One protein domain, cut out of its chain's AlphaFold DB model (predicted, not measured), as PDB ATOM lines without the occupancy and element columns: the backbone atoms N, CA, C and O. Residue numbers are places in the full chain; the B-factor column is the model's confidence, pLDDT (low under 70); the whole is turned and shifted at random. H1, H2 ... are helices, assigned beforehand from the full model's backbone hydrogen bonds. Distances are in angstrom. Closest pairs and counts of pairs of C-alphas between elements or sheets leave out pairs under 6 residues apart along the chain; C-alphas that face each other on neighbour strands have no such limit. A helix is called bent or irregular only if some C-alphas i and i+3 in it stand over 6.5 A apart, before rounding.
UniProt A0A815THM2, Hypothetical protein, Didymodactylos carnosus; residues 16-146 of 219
ATOM      1  N   LEU A  16     222.066 227.728 278.138       84.94
ATOM      2  CA  LEU A  16     220.684 228.156 278.304       84.94
ATOM      3  C   LEU A  16     220.370 229.555 277.727       84.94
ATOM      4  O   LEU A  16     219.421 229.646 276.954       84.94
ATOM      5  N   PRO A  17     221.142 230.633 277.992       85.44
ATOM      6  CA  PRO A  17     220.835 231.955 277.432       85.44
ATOM      7  C   PRO A  17     220.935 232.001 275.899       85.44
ATOM      8  O   PRO A  17     220.151 232.695 275.246       85.44
ATOM      9  N   ILE A  18     221.851 231.223 275.310       82.31
ATOM     10  CA  ILE A  18     221.965 231.079 273.852       82.31
ATOM     11  C   ILE A  18     220.728 230.358 273.309       82.31
ATOM     12  O   ILE A  18     220.117 230.826 272.351       82.31
ATOM     13  N   ALA A  19     220.349 229.239 273.930       77.12
ATOM     14  CA  ALA A  19     219.199 228.442 273.516       77.12
ATOM     15  C   ALA A  19     217.883 229.229 273.622       77.12
ATOM     16  O   ALA A  19     217.090 229.210 272.687       77.12
ATOM     17  N   ILE A  20     217.687 229.978 274.712       86.06
ATOM     18  CA  ILE A  20     216.522 230.853 274.890       86.06
ATOM     19  C   ILE A  20     216.484 231.912 273.794       86.06
ATOM     20  O   ILE A  20     215.481 232.016 273.099       86.06
ATOM     21  N   SER A  21     217.580 232.643 273.577       85.94
ATOM     22  CA  SER A  21     217.614 233.698 272.553       85.94
ATOM     23  C   SER A  21     217.345 233.157 271.155       85.94
ATOM     24  O   SER A  21     216.622 233.783 270.386       85.94
ATOM     25  N   TYR A  22     217.884 231.977 270.838       78.62
ATOM     26  CA  TYR A  22     217.645 231.302 269.567       78.62
ATOM     27  C   TYR A  22     216.178 230.899 269.400       78.62
ATOM     28  O   TYR A  22     215.560 231.209 268.380       78.62
ATOM     29  N   SER A  23     215.597 230.243 270.407       76.81
ATOM     30  CA  SER A  23     214.198 229.814 270.367       76.81
ATOM     31  C   SER A  23     213.245 231.010 270.316       76.81
ATOM     32  O   SER A  23     212.343 231.020 269.483       76.81
ATOM     33  N   THR A  24     213.481 232.059 271.110       84.56
ATOM     34  CA  THR A  24     212.727 233.319 271.046       84.56
ATOM     35  C   THR A  24     212.834 233.952 269.659       84.56
ATOM     36  O   THR A  24     211.807 234.269 269.061       84.56
ATOM     37  N   ALA A  25     214.042 234.067 269.099       82.50
ATOM     38  CA  ALA A  25     214.231 234.612 267.758       82.50
ATOM     39  C   ALA A  25     213.400 233.851 266.718       82.50
ATOM     40  O   ALA A  25     212.667 234.476 265.956       82.50
ATOM     41  N   ASN A  26     213.448 232.517 266.729       77.38
ATOM     42  CA  ASN A  26     212.690 231.687 265.793       77.38
ATOM     43  C   ASN A  26     211.174 231.839 265.971       77.38
ATOM     44  O   ASN A  26     210.469 232.012 264.983       77.38
ATOM     45  N   VAL A  27     210.670 231.819 267.210       80.62
ATOM     46  CA  VAL A  27     209.229 231.933 267.494       80.62
ATOM     47  C   VAL A  27     208.676 233.270 267.010       80.62
ATOM     48  O   VAL A  27     207.710 233.292 266.256       80.62
ATOM     49  N   PHE A  28     209.301 234.383 267.394       82.38
ATOM     50  CA  PHE A  28     208.815 235.720 267.042       82.38
ATOM     51  C   PHE A  28     208.967 236.030 265.553       82.38
ATOM     52  O   PHE A  28     208.096 236.649 264.945       82.38
ATOM     53  N   THR A  29     210.049 235.543 264.951       78.44
ATOM     54  CA  THR A  29     210.274 235.667 263.513       78.44
ATOM     55  C   THR A  29     209.228 234.873 262.727       78.44
ATOM     56  O   THR A  29     208.652 235.406 261.784       78.44
ATOM     57  N   ASN A  30     208.902 233.648 263.155       80.75
ATOM     58  CA  ASN A  30     207.836 232.844 262.549       80.75
ATOM     59  C   ASN A  30     206.449 233.455 262.777       80.75
ATOM     60  O   ASN A  30     205.623 233.471 261.869       80.75
ATOM     61  N   PHE A  31     206.198 234.007 263.963       78.06
ATOM     62  CA  PHE A  31     204.957 234.712 264.263       78.06
ATOM     63  C   PHE A  31     204.774 235.934 263.356       78.06
ATOM     64  O   PHE A  31     203.675 236.161 262.858       78.06
ATOM     65  N   SER A  32     205.850 236.664 263.039       83.69
ATOM     66  CA  SER A  32     205.778 237.773 262.085       83.69
ATOM     67  C   SER A  32     205.268 237.348 260.707       83.69
ATOM     68  O   SER A  32     204.621 238.177 260.072       83.69
ATOM     69  N   LEU A  33     205.528 236.125 260.226       79.69
ATOM     70  CA  LEU A  33     205.017 235.680 258.918       79.69
ATOM     71  C   LEU A  33     203.502 235.517 258.887       79.69
ATOM     72  O   LEU A  33     202.911 235.581 257.816       79.69
ATOM     73  N   GLN A  34     202.861 235.328 260.040       80.12
ATOM     74  CA  GLN A  34     201.399 235.280 260.093       80.12
ATOM     75  C   GLN A  34     200.777 236.649 259.779       80.12
ATOM     76  O   GLN A  34     199.609 236.726 259.409       80.12
ATOM     77  N   TYR A  35     201.553 237.730 259.916       80.50
ATOM     78  CA  TYR A  35     201.082 239.108 259.765       80.50
ATOM     79  C   TYR A  35     201.761 239.886 258.634       80.50
ATOM     80  O   TYR A  35     201.200 240.879 258.179       80.50
ATOM     81  N   ASN A  36     202.954 239.470 258.207       84.44
ATOM     82  CA  ASN A  36     203.765 240.125 257.187       84.44
ATOM     83  C   ASN A  36     204.090 239.157 256.052       84.44
ATOM     84  O   ASN A  36     204.183 237.947 256.248       84.44
ATOM     85  N   THR A  37     204.376 239.706 254.877       84.06
ATOM     86  CA  THR A  37     204.867 238.912 253.751       84.06
ATOM     87  C   THR A  37     206.267 238.346 253.969       84.06
ATOM     88  O   THR A  37     207.069 238.809 254.789       84.06
ATOM     89  N   VAL A  38     206.592 237.355 253.142       78.75
ATOM     90  CA  VAL A  38     207.907 236.712 253.099       78.75
ATOM     91  C   VAL A  38     209.019 237.723 252.801       78.75
ATOM     92  O   VAL A  38     210.064 237.663 253.447       78.75
ATOM     93  N   GLY A  39     208.788 238.678 251.889       77.06
ATOM     94  CA  GLY A  39     209.754 239.738 251.570       77.06
ATOM     95  C   GLY A  39     210.105 240.584 252.796       77.06
ATOM     96  O   GLY A  39     211.277 240.755 253.131       77.06
ATOM     97  N   THR A  40     209.094 241.012 253.557       78.38
ATOM     98  CA  THR A  40     209.297 241.715 254.832       78.38
ATOM     99  C   THR A  40     210.125 240.878 255.806       78.38
ATOM    100  O   THR A  40     211.103 241.359 256.375       78.38
ATOM    101  N   HIS A  41     209.790 239.603 255.980       81.00
ATOM    102  CA  HIS A  41     210.524 238.723 256.884       81.00
ATOM    103  C   HIS A  41     212.001 238.521 256.478       81.00
ATOM    104  O   HIS A  41     212.891 238.543 257.335       81.00
ATOM    105  N   GLN A  42     212.290 238.361 255.183       77.38
ATOM    106  CA  GLN A  42     213.664 238.251 254.682       77.38
ATOM    107  C   GLN A  42     214.462 239.533 254.926       77.38
ATOM    108  O   GLN A  42     215.621 239.461 255.344       77.38
ATOM    109  N   LEU A  43     213.825 240.692 254.737       82.81
ATOM    110  CA  LEU A  43     214.427 241.981 255.049       82.81
ATOM    111  C   LEU A  43     214.867 242.045 256.518       82.81
ATOM    112  O   LEU A  43     216.030 242.336 256.793       82.81
ATOM    113  N   PHE A  44     213.989 241.693 257.462       83.94
ATOM    114  CA  PHE A  44     214.338 241.667 258.889       83.94
ATOM    115  C   PHE A  44     215.472 240.681 259.203       83.94
ATOM    116  O   PHE A  44     216.404 241.025 259.933       83.94
ATOM    117  N   LYS A  45     215.473 239.486 258.600       79.94
ATOM    118  CA  LYS A  45     216.581 238.530 258.771       79.94
ATOM    119  C   LYS A  45     217.919 239.117 258.333       79.94
ATOM    120  O   LYS A  45     218.901 238.990 259.063       79.94
ATOM    121  N   VAL A  46     217.950 239.815 257.204       80.88
ATOM    122  CA  VAL A  46     219.165 240.462 256.692       80.88
ATOM    123  C   VAL A  46     219.588 241.630 257.577       80.88
ATOM    124  O   VAL A  46     220.782 241.811 257.809       80.88
ATOM    125  N   LEU A  47     218.629 242.354 258.162       80.75
ATOM    126  CA  LEU A  47     218.890 243.405 259.149       80.75
ATOM    127  C   LEU A  47     219.462 242.878 260.477       80.75
ATOM    128  O   LEU A  47     220.025 243.653 261.253       80.75
ATOM    129  N   THR A  48     219.416 241.571 260.735       81.06
ATOM    130  CA  THR A  48     220.025 240.990 261.941       81.06
ATOM    131  C   THR A  48     221.537 241.215 261.980       81.06
ATOM    132  O   THR A  48     222.072 241.547 263.034       81.06
ATOM    133  N   THR A  49     222.238 241.101 260.850       80.38
ATOM    134  CA  THR A  49     223.694 241.313 260.775       80.38
ATOM    135  C   THR A  49     224.126 242.759 261.077       80.38
ATOM    136  O   THR A  49     224.998 242.929 261.934       80.38
ATOM    137  N   PRO A  50     223.546 243.818 260.468       79.25
ATOM    138  CA  PRO A  50     223.823 245.194 260.889       79.25
ATOM    139  C   PRO A  50     223.448 245.431 262.345       79.25
ATOM    140  O   PRO A  50     224.202 246.082 263.063       79.25
ATOM    141  N   THR A  51     222.333 244.863 262.807       82.44
ATOM    142  CA  THR A  51     221.902 244.999 264.203       82.44
ATOM    143  C   THR A  51     222.927 244.389 265.163       82.44
ATOM    144  O   THR A  51     223.277 245.026 266.155       82.44
ATOM    145  N   VAL A  52     223.506 243.224 264.838       82.75
ATOM    146  CA  VAL A  52     224.636 242.643 265.590       82.75
ATOM    147  C   VAL A  52     225.811 243.610 265.631       82.75
ATOM    148  O   VAL A  52     226.322 243.871 266.713       82.75
ATOM    149  N   ALA A  53     226.227 244.150 264.482       78.62
ATOM    150  CA  ALA A  53     227.381 245.046 264.405       78.62
ATOM    151  C   ALA A  53     227.188 246.333 265.230       78.62
ATOM    152  O   ALA A  53     228.127 246.817 265.859       78.62
ATOM    153  N   ILE A  54     225.967 246.875 265.253       80.56
ATOM    154  CA  ILE A  54     225.615 248.038 266.076       80.56
ATOM    155  C   ILE A  54     225.646 247.671 267.561       80.56
ATOM    156  O   ILE A  54     226.225 248.402 268.361       80.56
ATOM    157  N   LEU A  55     225.061 246.532 267.939       83.19
ATOM    158  CA  LEU A  55     224.999 246.083 269.331       83.19
ATOM    159  C   LEU A  55     226.381 245.759 269.901       83.19
ATOM    160  O   LEU A  55     226.673 246.136 271.032       83.19
ATOM    161  N   THR A  56     227.254 245.104 269.139       81.44
ATOM    162  CA  THR A  56     228.635 244.837 269.574       81.44
ATOM    163  C   THR A  56     229.461 246.112 269.656       81.44
ATOM    164  O   THR A  56     230.264 246.263 270.578       81.44
ATOM    165  N   TRP A  57     229.252 247.058 268.741       80.06
ATOM    166  CA  TRP A  57     229.875 248.370 268.844       80.06
ATOM    167  C   TRP A  57     229.405 249.116 270.100       80.06
ATOM    168  O   TRP A  57     230.240 249.627 270.840       80.06
ATOM    169  N   TYR A  58     228.102 249.111 270.390       83.88
ATOM    170  CA  TYR A  58     227.524 249.809 271.540       83.88
ATOM    171  C   TYR A  58     227.902 249.172 272.891       83.88
ATOM    172  O   TYR A  58     228.368 249.868 273.788       83.88
ATOM    173  N   TYR A  59     227.735 247.853 273.045       81.94
ATOM    174  CA  TYR A  59     227.959 247.159 274.322       81.94
ATOM    175  C   TYR A  59     229.420 246.762 274.567       81.94
ATOM    176  O   TYR A  59     229.860 246.741 275.713       81.94
ATOM    177  N   TYR A  60     230.177 246.442 273.513       80.75
ATOM    178  CA  TYR A  60     231.540 245.906 273.631       80.75
ATOM    179  C   TYR A  60     232.611 246.853 273.065       80.75
ATOM    180  O   TYR A  60     233.789 246.495 273.053       80.75
ATOM    181  N   ASN A  61     232.238 248.052 272.585       80.06
ATOM    182  CA  ASN A  61     233.146 249.024 271.953       80.06
ATOM    183  C   ASN A  61     234.000 248.428 270.817       80.06
ATOM    184  O   ASN A  61     235.090 248.915 270.493       80.06
ATOM    185  N   GLN A  62     233.507 247.361 270.183       74.75
ATOM    186  CA  GLN A  62     234.236 246.667 269.135       74.75
ATOM    187  C   GLN A  62     234.124 247.448 267.821       74.75
ATOM    188  O   GLN A  62     233.034 247.676 267.302       74.75
ATOM    189  N   LYS A  63     235.264 247.872 267.264       72.88
ATOM    190  CA  LYS A  63     235.306 248.599 265.988       72.88
ATOM    191  C   LYS A  63     235.387 247.620 264.820       72.88
ATOM    192  O   LYS A  63     236.301 246.799 264.759       72.88
ATOM    193  N   TYR A  64     234.470 247.749 263.866       71.56
ATOM    194  CA  TYR A  64     234.544 247.037 262.592       71.56
ATOM    195  C   TYR A  64     235.351 247.831 261.564       71.56
ATOM    196  O   TYR A  64     235.322 249.063 261.537       71.56
ATOM    197  N   SER A  65     236.071 247.117 260.695       74.00
ATOM    198  CA  SER A  65     236.735 247.737 259.546       74.00
ATOM    199  C   SER A  65     235.694 248.349 258.610       74.00
ATOM    200  O   SER A  65     234.647 247.748 258.360       74.00
ATOM    201  N   ARG A  66     236.016 249.512 258.033       71.56
ATOM    202  CA  ARG A  66     235.156 250.206 257.060       71.56
ATOM    203  C   ARG A  66     234.768 249.304 255.886       71.56
ATOM    204  O   ARG A  66     233.657 249.410 255.393       71.56
ATOM    205  N   ILE A  67     235.639 248.369 255.500       72.12
ATOM    206  CA  ILE A  67     235.377 247.388 254.437       72.12
ATOM    207  C   ILE A  67     234.181 246.488 254.780       72.12
ATOM    208  O   ILE A  67     233.329 246.270 253.931       72.12
ATOM    209  N   ILE A  68     234.070 246.013 256.026       70.94
ATOM    210  CA  ILE A  68     232.959 245.145 256.458       70.94
ATOM    211  C   ILE A  68     231.636 245.916 256.415       70.94
ATOM    212  O   ILE A  68     230.627 245.391 255.953       70.94
ATOM    213  N   LEU A  69     231.657 247.179 256.853       72.44
ATOM    214  CA  LEU A  69     230.491 248.061 256.797       72.44
ATOM    215  C   LEU A  69     230.071 248.346 255.349       72.44
ATOM    216  O   LEU A  69     228.882 248.314 255.043       72.44
ATOM    217  N   LEU A  70     231.034 248.555 254.446       74.00
ATOM    218  CA  LEU A  70     230.770 248.763 253.020       74.00
ATOM    219  C   LEU A  70     230.196 247.516 252.339       74.00
ATOM    220  O   LEU A  70     229.307 247.660 251.508       74.00
ATOM    221  N   THR A  71     230.626 246.306 252.713       73.75
ATOM    222  CA  THR A  71     230.053 245.048 252.189       73.75
ATOM    223  C   THR A  71     228.597 244.844 252.611       73.75
ATOM    224  O   THR A  71     227.840 244.162 251.923       73.75
ATOM    225  N   LEU A  72     228.169 245.451 253.717       70.00
ATOM    226  CA  LEU A  72     226.801 245.319 254.212       70.00
ATOM    227  C   LEU A  72     225.786 246.090 253.355       70.00
ATOM    228  O   LEU A  72     224.647 245.657 253.203       70.00
ATOM    229  N   VAL A  73     226.221 247.195 252.748       77.00
ATOM    230  CA  VAL A  73     225.398 248.056 251.888       77.00
ATOM    231  C   VAL A  73     224.806 247.300 250.686       77.00
ATOM    232  O   VAL A  73     223.581 247.283 250.566       77.00
ATOM    233  N   PRO A  74     225.592 246.627 249.818       81.50
ATOM    234  CA  PRO A  74     225.035 245.901 248.678       81.50
ATOM    235  C   PRO A  74     224.154 244.716 249.096       81.50
ATOM    236  O   PRO A  74     223.201 244.403 248.389       81.50
ATOM    237  N   VAL A  75     224.418 244.083 250.247       72.50
ATOM    238  CA  VAL A  75     223.576 242.991 250.772       72.50
ATOM    239  C   VAL A  75     222.187 243.508 251.145       72.50
ATOM    240  O   VAL A  75     221.185 242.922 250.737       72.50
ATOM    241  N   ILE A  76     222.119 244.629 251.871       72.06
ATOM    242  CA  ILE A  76     220.846 245.260 252.241       72.06
ATOM    243  C   ILE A  76     220.100 245.709 250.980       72.06
ATOM    244  O   ILE A  76     218.915 245.423 250.846       72.06
ATOM    245  N   ILE A  77     220.793 246.338 250.026       76.19
ATOM    246  CA  ILE A  77     220.190 246.783 248.761       76.19
ATOM    247  C   ILE A  77     219.620 245.599 247.970       76.19
ATOM    248  O   ILE A  77     218.479 245.676 247.523       76.19
ATOM    249  N   GLY A  78     220.368 244.502 247.821       72.19
ATOM    250  CA  GLY A  78     219.903 243.323 247.085       72.19
ATOM    251  C   GLY A  78     218.629 242.722 247.681       72.19
ATOM    252  O   GLY A  78     217.711 242.355 246.950       72.19
ATOM    253  N   VAL A  79     218.536 242.697 249.010       66.06
ATOM    254  CA  VAL A  79     217.366 242.172 249.726       66.06
ATOM    255  C   VAL A  79     216.193 243.143 249.655       66.06
ATOM    256  O   VAL A  79     215.067 242.699 249.447       66.06
ATOM    257  N   CYS A  80     216.438 244.454 249.753       70.19
ATOM    258  CA  CYS A  80     215.412 245.464 249.515       70.19
ATOM    259  C   CYS A  80     214.833 245.317 248.105       70.19
ATOM    260  O   CYS A  80     213.629 245.139 247.982       70.19
ATOM    261  N   ILE A  81     215.670 245.294 247.061       74.19
ATOM    262  CA  ILE A  81     215.223 245.150 245.662       74.19
ATOM    263  C   ILE A  81     214.405 243.870 245.469       74.19
ATOM    264  O   ILE A  81     213.346 243.921 244.852       74.19
ATOM    265  N   HIS A  82     214.864 242.743 246.023       70.75
ATOM    266  CA  HIS A  82     214.119 241.485 245.970       70.75
ATOM    267  C   HIS A  82     212.760 241.575 246.679       70.75
ATOM    268  O   HIS A  82     211.789 240.979 246.225       70.75
ATOM    269  N   SER A  83     212.688 242.329 247.776       67.88
ATOM    270  CA  SER A  83     211.497 242.405 248.622       67.88
ATOM    271  C   SER A  83     210.475 243.440 248.150       67.88
ATOM    272  O   SER A  83     209.300 243.253 248.439       67.88
ATOM    273  N   LEU A  84     210.885 244.496 247.428       66.56
ATOM    274  CA  LEU A  84     210.046 245.652 247.056       66.56
ATOM    275  C   LEU A  84     208.726 245.278 246.364       66.56
ATOM    276  O   LEU A  84     207.738 245.990 246.526       66.56
ATOM    277  N   SER A  85     208.704 244.174 245.620       64.00
ATOM    278  CA  SER A  85     207.518 243.723 244.885       64.00
ATOM    279  C   SER A  85     206.459 243.058 245.772       64.00
ATOM    280  O   SER A  85     205.295 243.029 245.389       64.00
ATOM    281  N   ASP A  86     206.840 242.572 246.959       64.12
ATOM    282  CA  ASP A  86     206.015 241.687 247.792       64.12
ATOM    283  C   ASP A  86     205.891 242.176 249.249       64.12
ATOM    284  O   ASP A  86     205.673 241.364 250.143       64.12
ATOM    285  N   MET A  87     206.054 243.469 249.565       72.06
ATOM    286  CA  MET A  87     206.003 243.941 250.966       72.06
ATOM    287  C   MET A  87     204.592 244.338 251.411       72.06
ATOM    288  O   MET A  87     204.051 245.348 250.968       72.06
ATOM    289  N   THR A  88     204.039 243.616 252.387       76.00
ATOM    290  CA  THR A  88     202.978 244.140 253.255       76.00
ATOM    291  C   THR A  88     203.536 244.279 254.666       76.00
ATOM    292  O   THR A  88     204.173 243.367 255.205       76.00
ATOM    293  N   LEU A  89     203.363 245.472 255.237       75.69
ATOM    294  CA  LEU A  89     203.861 245.822 256.561       75.69
ATOM    295  C   LEU A  89     202.676 245.981 257.505       75.69
ATOM    296  O   LEU A  89     201.952 246.974 257.450       75.69
ATOM    297  N   ASN A  90     202.494 245.005 258.386       86.31
ATOM    298  CA  ASN A  90     201.578 245.109 259.507       86.31
ATOM    299  C   ASN A  90     202.364 245.501 260.766       86.31
ATOM    300  O   ASN A  90     203.395 244.901 261.069       86.31
ATOM    301  N   GLY A  91     201.873 246.475 261.536       81.62
ATOM    302  CA  GLY A  91     202.548 246.961 262.745       81.62
ATOM    303  C   GLY A  91     202.832 245.857 263.773       81.62
ATOM    304  O   GLY A  91     203.921 245.813 264.341       81.62
ATOM    305  N   ILE A  92     201.902 244.910 263.950       86.38
ATOM    306  CA  ILE A  92     202.082 243.751 264.849       86.38
ATOM    307  C   ILE A  92     203.186 242.819 264.327       86.38
ATOM    308  O   ILE A  92     204.040 242.352 265.087       86.38
ATOM    309  N   GLY A  93     203.206 242.578 263.016       85.19
ATOM    310  CA  GLY A  93     204.244 241.777 262.374       85.19
ATOM    311  C   GLY A  93     205.614 242.446 262.478       85.19
ATOM    312  O   GLY A  93     206.599 241.799 262.799       85.19
ATOM    313  N   VAL A  94     205.690 243.762 262.267       87.19
ATOM    314  CA  VAL A  94     206.937 244.535 262.393       87.19
ATOM    315  C   VAL A  94     207.463 244.521 263.828       87.19
ATOM    316  O   VAL A  94     208.663 244.332 264.033       87.19
ATOM    317  N   LEU A  95     206.589 244.669 264.828       90.81
ATOM    318  CA  LEU A  95     206.972 244.579 266.239       90.81
ATOM    319  C   LEU A  95     207.568 243.201 266.558       90.81
ATOM    320  O   LEU A  95     208.648 243.101 267.138       90.81
ATOM    321  N   THR A  96     206.883 242.138 266.143       87.75
ATOM    322  CA  THR A  96     207.305 240.759 266.420       87.75
ATOM    323  C   THR A  96     208.569 240.390 265.641       87.75
ATOM    324  O   THR A  96     209.487 239.817 266.225       87.75
ATOM    325  N   ALA A  97     208.710 240.835 264.389       86.69
ATOM    326  CA  ALA A  97     209.952 240.720 263.627       86.69
ATOM    327  C   ALA A  97     211.114 241.452 264.307       86.69
ATOM    328  O   ALA A  97     212.209 240.907 264.398       86.69
ATOM    329  N   SER A  98     210.880 242.656 264.832       88.44
ATOM    330  CA  SER A  98     211.911 243.440 265.521       88.44
ATOM    331  C   SER A  98     212.392 242.748 266.796       88.44
ATOM    332  O   SER A  98     213.597 242.680 267.036       88.44
ATOM    333  N   ILE A  99     211.478 242.165 267.581       91.88
ATOM    334  CA  ILE A  99     211.831 241.330 268.743       91.88
ATOM    335  C   ILE A  99     212.660 240.122 268.291       91.88
ATOM    336  O   ILE A  99     213.716 239.853 268.864       91.88
ATOM    337  N   GLY A 100     212.228 239.438 267.228       87.69
ATOM    338  CA  GLY A 100     212.947 238.302 266.656       87.69
ATOM    339  C   GLY A 100     214.371 238.657 266.218       87.69
ATOM    340  O   GLY A 100     215.314 237.935 266.545       87.69
ATOM    341  N   VAL A 101     214.541 239.803 265.556       89.06
ATOM    342  CA  VAL A 101     215.845 240.334 265.136       89.06
ATOM    343  C   VAL A 101     216.719 240.674 266.335       89.06
ATOM    344  O   VAL A 101     217.871 240.249 266.374       89.06
ATOM    345  N   LEU A 102     216.190 241.368 267.344       91.31
ATOM    346  CA  LEU A 102     216.950 241.704 268.552       91.31
ATOM    347  C   LEU A 102     217.425 240.447 269.293       91.31
ATOM    348  O   LEU A 102     218.608 240.339 269.629       91.31
ATOM    349  N   SER A 103     216.540 239.466 269.496       89.81
ATOM    350  CA  SER A 103     216.906 238.175 270.093       89.81
ATOM    351  C   SER A 103     217.919 237.412 269.232       89.81
ATOM    352  O   SER A 103     218.886 236.861 269.759       89.81
ATOM    353  N   GLY A 104     217.753 237.425 267.907       84.75
ATOM    354  CA  GLY A 104     218.673 236.791 266.960       84.75
ATOM    355  C   GLY A 104     220.054 237.450 266.933       84.75
ATOM    356  O   GLY A 104     221.070 236.767 266.762       84.75
ATOM    357  N   SER A 105     220.119 238.763 267.149       86.25
ATOM    358  CA  SER A 105     221.379 239.486 267.278       86.25
ATOM    359  C   SER A 105     222.079 239.171 268.600       86.25
ATOM    360  O   SER A 105     223.270 238.869 268.589       86.25
ATOM    361  N   MET A 106     221.351 239.151 269.723       87.81
ATOM    362  CA  MET A 106     221.895 238.719 271.021       87.81
ATOM    363  C   MET A 106     222.448 237.291 270.960       87.81
ATOM    364  O   MET A 106     223.566 237.035 271.407       87.81
ATOM    365  N   PHE A 107     221.709 236.377 270.325       86.88
ATOM    366  CA  PHE A 107     222.149 235.004 270.080       86.88
ATOM    367  C   PHE A 107     223.503 234.941 269.357       86.88
ATOM    368  O   PHE A 107     224.402 234.227 269.806       86.88
ATOM    369  N   GLN A 108     223.679 235.700 268.271       81.50
ATOM    370  CA  GLN A 108     224.930 235.710 267.503       81.50
ATOM    371  C   GLN A 108     226.118 236.229 268.320       81.50
ATOM    372  O   GLN A 108     227.214 235.673 268.233       81.50
ATOM    373  N   ILE A 109     225.895 237.255 269.143       84.75
ATOM    374  CA  ILE A 109     226.925 237.810 270.027       84.75
ATOM    375  C   ILE A 109     227.330 236.775 271.081       84.75
ATOM    376  O   ILE A 109     228.516 236.460 271.220       84.75
ATOM    377  N   TRP A 110     226.353 236.179 271.771       84.62
ATOM    378  CA  TRP A 110     226.616 235.189 272.815       84.62
ATOM    379  C   TRP A 110     227.220 233.895 272.281       84.62
ATOM    380  O   TRP A 110     228.050 233.301 272.966       84.62
ATOM    381  N   ILE A 111     226.881 233.467 271.061       79.31
ATOM    382  CA  ILE A 111     227.579 232.346 270.421       79.31
ATOM    383  C   ILE A 111     229.075 232.641 270.306       79.31
ATOM    384  O   ILE A 111     229.885 231.809 270.719       79.31
ATOM    385  N   GLY A 112     229.449 233.815 269.790       77.50
ATOM    386  CA  GLY A 112     230.857 234.177 269.618       77.50
ATOM    387  C   GLY A 112     231.599 234.264 270.953       77.50
ATOM    388  O   GLY A 112     232.737 233.803 271.075       77.50
ATOM    389  N   GLU A 113     230.936 234.795 271.979       81.81
ATOM    390  CA  GLU A 113     231.485 234.896 273.329       81.81
ATOM    391  C   GLU A 113     231.678 233.519 273.982       81.81
ATOM    392  O   GLU A 113     232.770 233.219 274.468       81.81
ATOM    393  N   ARG A 114     230.672 232.635 273.929       78.38
ATOM    394  CA  ARG A 114     230.764 231.294 274.531       78.38
ATOM    395  C   ARG A 114     231.704 230.363 273.775       78.38
ATOM    396  O   ARG A 114     232.344 229.534 274.416       78.38
ATOM    397  N   GLN A 115     231.851 230.510 272.456       74.94
ATOM    398  CA  GLN A 115     232.901 229.807 271.700       74.94
ATOM    399  C   GLN A 115     234.294 230.158 272.234       74.94
ATOM    400  O   GLN A 115     235.110 229.263 272.455       74.94
ATOM    401  N   ARG A 116     234.545 231.448 272.502       79.00
ATOM    402  CA  ARG A 116     235.814 231.925 273.067       79.00
ATOM    403  C   ARG A 116     236.012 231.503 274.522       79.00
ATOM    404  O   ARG A 116     237.079 231.009 274.857       79.00
ATOM    405  N   GLU A 117     235.007 231.687 275.376       80.88
ATOM    406  CA  GLU A 117     235.095 231.385 276.814       80.88
ATOM    407  C   GLU A 117     235.271 229.884 277.082       80.88
ATOM    408  O   GLU A 117     236.050 229.474 277.942       80.88
ATOM    409  N   LEU A 118     234.529 229.046 276.356       75.69
ATOM    410  CA  LEU A 118     234.548 227.601 276.563       75.69
ATOM    411  C   LEU A 118     235.648 226.909 275.750       75.69
ATOM    412  O   LEU A 118     235.934 225.740 276.020       75.69
ATOM    413  N   GLU A 119     236.290 227.638 274.830       73.25
ATOM    414  CA  GLU A 119     237.232 227.134 273.823       73.25
ATOM    415  C   GLU A 119     236.619 226.024 272.952       73.25
ATOM    416  O   GLU A 119     237.281 225.050 272.588       73.25
ATOM    417  N   LEU A 120     235.323 226.151 272.651       68.00
ATOM    418  CA  LEU A 120     234.581 225.191 271.838       68.00
ATOM    419  C   LEU A 120     234.583 225.598 270.368       68.00
ATOM    420  O   LEU A 120     234.435 226.773 270.030       68.00
ATOM    421  N   ASN A 121     234.641 224.604 269.481       65.50
ATOM    422  CA  ASN A 121     234.341 224.831 268.071       65.50
ATOM    423  C   ASN A 121     232.828 225.052 267.871       65.50
ATOM    424  O   ASN A 121     232.004 224.522 268.622       65.50
ATOM    425  N   SER A 122     232.443 225.774 266.818       65.25
ATOM    426  CA  SER A 122     231.054 226.078 266.461       65.25
ATOM    427  C   SER A 122     230.158 224.844 266.401       65.25
ATOM    428  O   SER A 122     229.019 224.893 266.851       65.25
ATOM    429  N   GLN A 123     230.680 223.728 265.890       64.94
ATOM    430  CA  GLN A 123     229.936 222.470 265.784       64.94
ATOM    431  C   GLN A 123     229.681 221.827 267.149       64.94
ATOM    432  O   GLN A 123     228.593 221.323 267.402       64.94
ATOM    433  N   GLN A 124     230.668 221.876 268.049       64.12
ATOM    434  CA  GLN A 124     230.523 221.359 269.409       64.12
ATOM    435  C   GLN A 124     229.519 222.202 270.192       64.12
ATOM    436  O   GLN A 124     228.655 221.656 270.869       64.12
ATOM    437  N   LEU A 125     229.587 223.531 270.055       68.69
ATOM    438  CA  LEU A 125     228.620 224.420 270.689       68.69
ATOM    439  C   LEU A 125     227.199 224.159 270.171       68.69
ATOM    440  O   LEU A 125     226.278 224.047 270.976       68.69
ATOM    441  N   LEU A 126     227.035 223.993 268.853       71.06
ATOM    442  CA  LEU A 126     225.749 223.646 268.246       71.06
ATOM    443  C   LEU A 126     225.213 222.312 268.778       71.06
ATOM    444  O   LEU A 126     224.032 222.223 269.098       71.06
ATOM    445  N   PHE A 127     226.073 221.300 268.922       67.94
ATOM    446  CA  PHE A 127     225.685 219.996 269.457       67.94
ATOM    447  C   PHE A 127     225.118 220.093 270.883       67.94
ATOM    448  O   PHE A 127     224.115 219.453 271.183       67.94
ATOM    449  N   TYR A 128     225.699 220.935 271.745       69.62
ATOM    450  CA  TYR A 128     225.158 221.186 273.088       69.62
ATOM    451  C   TYR A 128     223.906 222.074 273.076       69.62
ATOM    452  O   TYR A 128     223.014 221.904 273.904       69.62
ATOM    453  N   GLN A 129     223.830 223.029 272.152       77.31
ATOM    454  CA  GLN A 129     222.739 223.996 272.073       77.31
ATOM    455  C   GLN A 129     221.458 223.407 271.467       77.31
ATOM    456  O   GLN A 129     220.364 223.743 271.921       77.31
ATOM    457  N   ALA A 130     221.573 222.547 270.454       69.69
ATOM    458  CA  ALA A 130     220.444 221.970 269.727       69.69
ATOM    459  C   ALA A 130     219.412 221.265 270.634       69.69
ATOM    460  O   ALA A 130     218.240 221.648 270.577       69.69
ATOM    461  N   PRO A 131     219.789 220.316 271.521       69.69
ATOM    462  CA  PRO A 131     218.821 219.646 272.390       69.69
ATOM    463  C   PRO A 131     218.187 220.603 273.408       69.69
ATOM    464  O   PRO A 131     216.988 220.528 273.659       69.69
ATOM    465  N   VAL A 132     218.957 221.552 273.954       71.31
ATOM    466  CA  VAL A 132     218.433 222.554 274.900       71.31
ATOM    467  C   VAL A 132     217.432 223.478 274.204       71.31
ATOM    468  O   VAL A 132     216.369 223.757 274.750       71.31
ATOM    469  N   SER A 133     217.733 223.910 272.977       67.25
ATOM    470  CA  SER A 133     216.837 224.761 272.183       67.25
ATOM    471  C   SER A 133     215.533 224.038 271.854       67.25
ATOM    472  O   SER A 133     214.472 224.649 271.955       67.25
ATOM    473  N   ALA A 134     215.600 222.739 271.531       68.56
ATOM    474  CA  ALA A 134     214.421 221.911 271.296       68.56
ATOM    475  C   ALA A 134     213.516 221.860 272.535       68.56
ATOM    476  O   ALA A 134     212.325 222.131 272.420       68.56
ATOM    477  N   ILE A 135     214.081 221.611 273.722       70.62
ATOM    478  CA  ILE A 135     213.324 221.595 274.986       70.62
ATOM    479  C   ILE A 135     212.678 222.956 275.265       70.62
ATOM    480  O   ILE A 135     211.500 223.020 275.608       70.62
ATOM    481  N   VAL A 136     213.426 224.048 275.083       74.12
ATOM    482  CA  VAL A 136     212.911 225.415 275.278       74.12
ATOM    483  C   VAL A 136     211.776 225.736 274.301       74.12
ATOM    484  O   VAL A 136     210.889 226.510 274.645       74.12
ATOM    485  N   LEU A 137     211.779 225.149 273.102       69.31
ATOM    486  CA  LEU A 137     210.779 225.409 272.067       69.31
ATOM    487  C   LEU A 137     209.442 224.688 272.317       69.31
ATOM    488  O   LEU A 137     208.401 225.222 271.939       69.31
ATOM    489  N   ILE A 138     209.449 223.525 272.983       70.88
ATOM    490  CA  ILE A 138     208.247 222.717 273.284       70.88
ATOM    491  C   ILE A 138     207.068 223.554 273.821       70.88
ATOM    492  O   ILE A 138     205.995 223.488 273.221       70.88
ATOM    493  N   PRO A 139     207.208 224.362 274.892       71.00
ATOM    494  CA  PRO A 139     206.086 225.146 275.410       71.00
ATOM    495  C   PRO A 139     205.553 226.168 274.397       71.00
ATOM    496  O   PRO A 139     204.349 226.392 274.339       71.00
ATOM    497  N   PHE A 140     206.413 226.759 273.562       66.06
ATOM    498  CA  PHE A 140     205.977 227.714 272.540       66.06
ATOM    499  C   PHE A 140     205.195 227.042 271.415       66.06
ATOM    500  O   PHE A 140     204.245 227.639 270.915       66.06
ATOM    501  N   VAL A 141     205.574 225.821 271.029       65.56
ATOM    502  CA  VAL A 141     204.831 225.026 270.042       65.56
ATOM    503  C   VAL A 141     203.455 224.673 270.599       65.56
ATOM    504  O   VAL A 141     202.455 224.965 269.959       65.56
ATOM    505  N   LEU A 142     203.388 224.154 271.828       66.00
ATOM    506  CA  LEU A 142     202.120 223.752 272.453       66.00
ATOM    507  C   LEU A 142     201.136 224.916 272.665       66.00
ATOM    508  O   LEU A 142     199.928 224.698 272.661       66.00
ATOM    509  N   LEU A 143     201.637 226.137 272.875       65.75
ATOM    510  CA  LEU A 143     200.801 227.326 273.077       65.75
ATOM    511  C   LEU A 143     200.355 227.986 271.764       65.75
ATOM    512  O   LEU A 143     199.261 228.547 271.720       65.75
ATOM    513  N   ASN A 144     201.189 227.957 270.717       58.31
ATOM    514  CA  ASN A 144     200.912 228.655 269.454       58.31
ATOM    515  C   ASN A 144     200.299 227.752 268.377       58.31
ATOM    516  O   ASN A 144     199.506 228.228 267.565       58.31
ATOM    517  N   GLU A 145     200.636 226.464 268.360       53.62
ATOM    518  CA  GLU A 145     200.006 225.492 267.475       53.62
ATOM    519  C   GLU A 145     198.858 224.820 268.223       53.62
ATOM    520  O   GLU A 145     199.057 224.005 269.125       53.62
ATOM    521  N   LYS A 146     197.616 225.135 267.833       51.03
ATOM    522  CA  LYS A 146     196.495 224.248 268.153       51.03
ATOM    523  C   LYS A 146     196.842 222.897 267.552       51.03
ATOM    524  O   LYS A 146     197.046 222.841 266.341       51.03
TER     525      LYS A 146
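What this domain is: This is residues 16 to 146 of the 219 residues of the protein "Hypothetical protein" of Didymodactylos carnosus (UniProt A0A815THM2). Five helices make a flat slab with H4, the longest, in the middle: H1 packs side by side with it, and H2 crosses it. H3 packs on H2 alone at one edge of the slab, and at the opposite edge the kinked H5 slants across H1. The printed part has 131 residues with five named helices, H1 to H5 in chain order, and no named strand; its class is all helix. It is compact, with a radius of gyration of the C-alphas of 16.0 A, and spans 47 by 45 by 23 A.

How they stand to each other: H4, residues 91 to 118, touches H1, residues 16 to 33, at a shallow tilt of 25 degrees, opposite ways; their closest C-alphas, of Ala 25 and Gly 100, are 4.1 A apart. With residues 97 to 109 alone, H4 touches H2, residues 38 to 60, at a steep tilt of 47 degrees, the same way, closest at the C-alphas of Val 52 and Ser 105, 4.8 A. H1 and H2 form a helical hairpin and only just touch, with 3 pairs of C-alphas within 8 A, closest at Leu 33 and His 41, 6.6 A. H2 forms another helical hairpin with H3, residues 66 to 83, at a shallow tilt of 20 degrees; the C-alphas of Gly 39 and Ser 83 come closest, at 4.3 A. H5, residues 122 to 144, touches H1 at a steep tilt of 52 degrees, the same way, closest at the C-alphas of Ala 19 and Ser 133, 4.6 A. H4 and H5, also a helical hairpin, only just touch, with 3 pairs of C-alphas within 8 A, closest at Gln 115 and Ser 122, 6.7 A. H3 is apart from H1, H4 and H5, and H2 is apart from H5. Every O i to N i+4 pair is within hydrogen-bond range in H4; the counts are 13 of 14 in H1, 17 of 19 in H2, 11 of 14 in H3 and 15 of 19 in H5.

Where its parts are: H4 is 39.9 A long from first to last C-alpha; it begins at Gly 91, C-alpha (202.548, 246.961, 262.745), and ends at Leu 118, C-alpha (234.548, 227.601, 276.563). H1, 26.0 A long, begins at Leu 16, C-alpha (220.684, 228.156, 278.304). H2 is 32.6 A long, with a kink of 32 degrees near residue 50, and H3 is 26.3 A long. H5 is 30.4 A long, with a kink of 38 degrees near residue 129, and is only just irregular: C-alphas 136 and 139 are 6.8 A apart.

The domain as a whole: The two C-alphas farthest apart, of Arg 66 and Lys 146, are 47.9 A from each other. The printed part has no cut and no long link; the link from H3 to H4 is short and the others are tight. The mean pLDDT of the printed part is 77.0, and 25 residues are under 70, among them residues 83 to 86, 120 to 125 and 140 to 146.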